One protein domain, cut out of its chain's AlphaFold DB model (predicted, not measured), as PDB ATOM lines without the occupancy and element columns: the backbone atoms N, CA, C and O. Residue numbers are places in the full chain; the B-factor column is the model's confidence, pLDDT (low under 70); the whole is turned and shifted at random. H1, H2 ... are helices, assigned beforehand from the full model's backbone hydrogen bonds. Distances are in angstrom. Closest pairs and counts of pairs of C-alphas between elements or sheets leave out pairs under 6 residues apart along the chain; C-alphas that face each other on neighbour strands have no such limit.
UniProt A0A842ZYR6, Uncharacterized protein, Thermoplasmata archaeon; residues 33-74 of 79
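What this domain is: This is residues 33 to 74 of the 79 residues of an uncharacterized protein of Thermoplasmata archaeon (UniProt A0A842ZYR6). Two helices, H2 and the longer H3, run side by side in opposite directions as a helical hairpin, and the short first helix H1 folds back alongside the first part of H2, off to one side of the hairpin and away from its turn at residues 54 to 56. The centres of the three helices make a triangle, and H3 makes most of the length. The printed part has 42 residues with three named helices, in the order H1, H2, H3, and no named strand; the class is all helix. The whole is compact, with a radius of gyration of the C-alphas of 9.6 A, and elongated in outline, with spans of 28 by 16 by 15 A.

How they stand to each other: The longest helix is H3, residues 57 to 72. With its residues 60 to 67 alone it touches H2, residues 42 to 53; the closest C-alphas are those of Ile 51 and Arg 60, 5.4 A apart. H2 and H3 run opposite ways at a shallow tilt of 17 degrees, and they form a helical hairpin. H1, residues 33 to 38, and H2 only just touch, with 3 pairs of C-alphas within 8 A. H2 touches H1 with its residues 45 to 48 alone, and the closest C-alphas are those of Lys 36 and Leu 48, 7.1 A apart. H1 and H2 run opposite ways at a shallow tilt of 21 degrees and are also a helical hairpin. H1 and H3 are close but not clearly touching, with the C-alphas of Leu 38 and Thr 71 the closest, 7.2 A apart. They run the same way at a shallow tilt of 32 degrees, only just short of steep. In H1, H2 and H3 every backbone O i to N i+4 pair is within hydrogen-bond range.

Where its parts are: H3 measures 22.4 A from its first to its last C-alpha, from Pro 57 at (30.910, -8.687, 35.140) to Lys 72 at (29.605, 12.701, 28.618). H2 has 12 residues, Lys 42 to Arg 53, and measures 16.9 A. H1 has six residues and measures 9.1 A, beginning with C-alpha 33 at (22.752, 4.678, 42.345).

The domain as a whole: The two C-alphas farthest apart are those of Thr 55 and Ser 74, at 28.9 A. The printed part has no cut. The links from H1 to H2 and from H2 to H3 are tight, with 3 residues each. The mean pLDDT of the printed part is 85.9; residues 72 to 74, of which 72 belongs to H3, are under 70.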
ATOM      1  N   SER A  33      23.426   3.484  41.841       82.75
ATOM      2  CA  SER A  33      22.752   4.678  42.345       82.75
ATOM      3  C   SER A  33      23.324   5.981  41.774       82.75
ATOM      4  O   SER A  33      22.559   6.916  41.544       82.75
ATOM      5  N   ALA A  34      24.633   6.063  41.513       84.06
ATOM      6  CA  ALA A  34      25.243   7.211  40.842       84.06
ATOM      7  C   ALA A  34      24.887   7.241  39.351       84.06
ATOM      8  O   ALA A  34      24.506   8.289  38.835       84.06
ATOM      9  N   LEU A  35      24.925   6.086  38.684       84.50
ATOM     10  CA  LEU A  35      24.504   5.927  37.289       84.50
ATOM     11  C   LEU A  35      23.034   6.345  37.080       84.50
ATOM     12  O   LEU A  35      22.727   7.097  36.157       84.50
ATOM     13  N   LYS A  36      22.141   5.979  38.007       85.81
ATOM     14  CA  LYS A  36      20.727   6.392  38.007       85.81
ATOM     15  C   LYS A  36      20.531   7.905  38.109       85.81
ATOM     16  O   LYS A  36      19.601   8.434  37.515       85.81
ATOM     17  N   LYS A  37      21.413   8.616  38.817       85.69
ATOM     18  CA  LYS A  37      21.381  10.089  38.883       85.69
ATOM     19  C   LYS A  37      21.833  10.755  37.578       85.69
ATOM     20  O   LYS A  37      21.515  11.920  37.365       85.69
ATOM     21  N   LEU A  38      22.585  10.045  36.734       83.69
ATOM     22  CA  LEU A  38      23.074  10.538  35.443       83.69
ATOM     23  C   LEU A  38      22.105  10.251  34.288       83.69
ATOM     24  O   LEU A  38      22.186  10.922  33.263       83.69
ATOM     25  N   ALA A  39      21.194   9.287  34.446       85.44
ATOM     26  CA  ALA A  39      20.179   8.987  33.445       85.44
ATOM     27  C   ALA A  39      19.062  10.039  33.457       85.44
ATOM     28  O   ALA A  39      18.160  10.014  34.292       85.44
ATOM     29  N   MET A  40      19.122  10.965  32.505       83.31
ATOM     30  CA  MET A  40      18.099  11.986  32.270       83.31
ATOM     31  C   MET A  40      17.126  11.587  31.157       83.31
ATOM     32  O   MET A  40      15.995  12.067  31.131       83.31
ATOM     33  N   THR A  41      17.538  10.709  30.236       86.94
ATOM     34  CA  THR A  41      16.713  10.286  29.095       86.94
ATOM     35  C   THR A  41      16.127   8.887  29.283       86.94
ATOM     36  O   THR A  41      16.642   8.059  30.038       86.94
ATOM     37  N   LYS A  42      15.037   8.592  28.560       87.81
ATOM     38  CA  LYS A  42      14.434   7.249  28.536       87.81
ATOM     39  C   LYS A  42      15.429   6.187  28.048       87.81
ATOM     40  O   LYS A  42      15.541   5.138  28.666       87.81
ATOM     41  N   GLU A  43      16.202   6.505  27.012       86.38
ATOM     42  CA  GLU A  43      17.244   5.627  26.461       86.38
ATOM     43  C   GLU A  43      18.322   5.282  27.501       86.38
ATOM     44  O   GLU A  43      18.716   4.127  27.645       86.38
ATOM     45  N   GLN A  44      18.753   6.268  28.290       88.88
ATOM     46  CA  GLN A  44      19.708   6.054  29.377       88.88
ATOM     47  C   GLN A  44      19.134   5.128  30.456       88.88
ATOM     48  O   GLN A  44      19.836   4.233  30.920       88.88
ATOM     49  N   ASN A  45      17.857   5.280  30.817       89.56
ATOM     50  CA  ASN A  45      17.197   4.370  31.760       89.56
ATOM     51  C   ASN A  45      17.098   2.932  31.231       89.56
ATOM     52  O   ASN A  45      17.281   1.986  31.997       89.56
ATOM     53  N   ASP A  46      16.871   2.747  29.932       91.06
ATOM     54  CA  ASP A  46      16.844   1.411  29.330       91.06
ATOM     55  C   ASP A  46      18.225   0.738  29.379       91.06
ATOM     56  O   ASP A  46      18.323  -0.458  29.665       91.06
ATOM     57  N   ILE A  47      19.301   1.503  29.175       90.38
ATOM     58  CA  ILE A  47      20.677   1.012  29.334       90.38
ATOM     59  C   ILE A  47      20.961   0.656  30.801       90.38
ATOM     60  O   ILE A  47      21.550  -0.390  31.067       90.38
ATOM     61  N   LEU A  48      20.492   1.455  31.767       91.12
ATOM     62  CA  LEU A  48      20.633   1.126  33.193       91.12
ATOM     63  C   LEU A  48      19.940  -0.180  33.568       91.12
ATOM     64  O   LEU A  48      20.536  -1.002  34.260       91.12
ATOM     65  N   ASN A  49      18.724  -0.403  33.066       91.50
ATOM     66  CA  ASN A  49      18.004  -1.655  33.289       91.50
ATOM     67  C   ASN A  49      18.771  -2.864  32.729       91.50
ATOM     68  O   ASN A  49      18.686  -3.956  33.289       91.50
ATOM     69  N   ARG A  50      19.529  -2.690  31.634       91.00
ATOM     70  CA  ARG A  50      20.412  -3.742  31.100       91.00
ATOM     71  C   ARG A  50      21.599  -3.994  32.020       91.00
ATOM     72  O   ARG A  50      21.864  -5.146  32.329       91.00
ATOM     73  N   ILE A  51      22.258  -2.939  32.501       90.44
ATOM     74  CA  ILE A  51      23.387  -3.044  33.442       90.44
ATOM     75  C   ILE A  51      22.958  -3.739  34.743       90.44
ATOM     76  O   ILE A  51      23.718  -4.537  35.282       90.44
ATOM     77  N   GLU A  52      21.756  -3.451  35.251       88.81
ATOM     78  CA  GLU A  52      21.229  -4.043  36.490       88.81
ATOM     79  C   GLU A  52      20.912  -5.539  36.351       88.81
ATOM     80  O   GLU A  52      21.079  -6.298  37.302       88.81
ATOM     81  N   ARG A  53      20.479  -5.974  35.163       91.69
ATOM     82  CA  ARG A  53      20.156  -7.380  34.875       91.69
ATOM     83  C   ARG A  53      21.356  -8.193  34.388       91.69
ATOM     84  O   ARG A  53      21.243  -9.410  34.277       91.69
ATOM     85  N   GLU A  54      22.467  -7.539  34.064       90.25
ATOM     86  CA  GLU A  54      23.649  -8.191  33.514       90.25
ATOM     87  C   GLU A  54      24.397  -8.966  34.602       90.25
ATOM     88  O   GLU A  54      24.890  -8.401  35.579       90.25
ATOM     89  N   THR A  55      24.506 -10.279  34.409       89.56
ATOM     90  CA  THR A  55      25.170 -11.180  35.355       89.56
ATOM     91  C   THR A  55      26.656 -11.333  35.066       89.56
ATOM     92  O   THR A  55      27.406 -11.748  35.947       89.56
ATOM     93  N   ILE A  56      27.097 -11.033  33.836       90.31
ATOM     94  CA  ILE A  56      28.496 -11.184  33.429       90.31
ATOM     95  C   ILE A  56      29.263  -9.889  33.756       90.31
ATOM     96  O   ILE A  56      29.015  -8.858  33.124       90.31
ATOM     97  N   PRO A  57      30.250  -9.911  34.677       87.50
ATOM     98  CA  PRO A  57      30.910  -8.687  35.140       87.50
ATOM     99  C   PRO A  57      31.616  -7.888  34.036       87.50
ATOM    100  O   PRO A  57      31.565  -6.661  34.032       87.50
ATOM    101  N   SER A  58      32.250  -8.566  33.074       87.94
ATOM    102  CA  SER A  58      32.938  -7.913  31.951       87.94
ATOM    103  C   SER A  58      31.969  -7.196  31.010       87.94
ATOM    104  O   SER A  58      32.249  -6.089  30.556       87.94
ATOM    105  N   VAL A  59      30.807  -7.799  30.755       89.06
ATOM    106  CA  VAL A  59      29.754  -7.211  29.921       89.06
ATOM    107  C   VAL A  59      29.115  -6.028  30.642       89.06
ATOM    108  O   VAL A  59      28.924  -4.970  30.045       89.06
ATOM    109  N   ARG A  60      28.868  -6.160  31.952       89.62
ATOM    110  CA  ARG A  60      28.372  -5.067  32.797       89.62
ATOM    111  C   ARG A  60      29.313  -3.860  32.758       89.62
ATOM    112  O   ARG A  60      28.843  -2.740  32.590       89.62
ATOM    113  N   ALA A  61      30.626  -4.084  32.851       87.56
ATOM    114  CA  ALA A  61      31.626  -3.022  32.742       87.56
ATOM    115  C   ALA A  61      31.579  -2.320  31.372       87.56
ATOM    116  O   ALA A  61      31.502  -1.095  31.322       87.56
ATOM    117  N   ALA A  62      31.515  -3.078  30.273       90.69
ATOM    118  CA  ALA A  62      31.412  -2.512  28.927       90.69
ATOM    119  C   ALA A  62      30.138  -1.665  28.733       90.69
ATOM    120  O   ALA A  62      30.180  -0.597  28.121       90.69
ATOM    121  N   TRP A  63      29.002  -2.101  29.289       91.75
ATOM    122  CA  TRP A  63      27.770  -1.307  29.268       91.75
ATOM    123  C   TRP A  63      27.877  -0.018  30.086       91.75
ATOM    124  O   TRP A  63      27.331   1.006  29.673       91.75
ATOM    125  N   ILE A  64      28.568  -0.050  31.229       89.06
ATOM    126  CA  ILE A  64      28.823   1.145  32.039       89.06
ATOM    127  C   ILE A  64      29.686   2.143  31.258       89.06
ATOM    128  O   ILE A  64      29.348   3.326  31.221       89.06
ATOM    129  N   ASP A  65      30.738   1.682  30.582       88.31
ATOM    130  CA  ASP A  65      31.583   2.543  29.747       88.31
ATOM    131  C   ASP A  65      30.785   3.176  28.600       88.31
ATOM    132  O   ASP A  65      30.832   4.395  28.410       88.31
ATOM    133  N   TYR A  66      29.966   2.381  27.907       89.62
ATOM    134  CA  TYR A  66      29.064   2.870  26.859       89.62
ATOM    135  C   TYR A  66      28.078   3.926  27.381       89.62
ATOM    136  O   TYR A  66      27.857   4.967  26.757       89.62
ATOM    137  N   PHE A  67      27.496   3.693  28.559       88.44
ATOM    138  CA  PHE A  67      26.602   4.650  29.207       88.44
ATOM    139  C   PHE A  67      27.319   5.968  29.534       88.44
ATOM    140  O   PHE A  67      26.778   7.058  29.318       88.44
ATOM    141  N   LEU A  68      28.554   5.895  30.037       86.69
ATOM    142  CA  LEU A  68      29.365   7.073  30.337       86.69
ATOM    143  C   LEU A  68      29.748   7.847  29.073       86.69
ATOM    144  O   LEU A  68      29.725   9.077  29.084       86.69
ATOM    145  N   GLU A  69      30.046   7.161  27.973       85.69
ATOM    146  CA  GLU A  69      30.291   7.788  26.675       85.69
ATOM    147  C   GLU A  69      29.058   8.565  26.196       85.69
ATOM    148  O   GLU A  69      29.144   9.756  25.888       85.69
ATOM    149  N   LYS A  70      27.876   7.940  26.244       82.50
ATOM    150  CA  LYS A  70      26.612   8.583  25.855       82.50
ATOM    151  C   LYS A  70      26.221   9.755  26.753       82.50
ATOM    152  O   LYS A  70      25.636  10.721  26.267       82.50
ATOM    153  N   THR A  71      26.546   9.708  28.043       79.25
ATOM    154  CA  THR A  71      26.228  10.793  28.990       79.25
ATOM    155  C   THR A  71      27.238  11.948  28.952       79.25
ATOM    156  O   THR A  71      26.829  13.109  29.093       79.25
ATOM    157  N   LYS A  72      28.532  11.681  28.695       69.12
ATOM    158  CA  LYS A  72      29.605  12.701  28.618       69.12
ATOM    159  C   LYS A  72      29.350  13.781  27.567       69.12
ATOM    160  O   LYS A  72      29.721  14.937  27.781       69.12
ATOM    161  N   HIS A  73      28.669  13.443  26.473       58.50
ATOM    162  CA  HIS A  73      28.369  14.397  25.403       58.50
ATOM    163  C   HIS A  73      27.491  15.582  25.835       58.50
ATOM    164  O   HIS A  73      27.479  16.597  25.146       58.50
ATOM    165  N   SER A  74      26.809  15.513  26.983       54.22
ATOM    166  CA  SER A  74      25.967  16.620  27.460       54.22
ATOM    167  C   SER A  74      26.720  17.736  28.201       54.22
ATOM    168  O   SER A  74      26.177  18.829  28.342       54.22
TER     169      SER A  74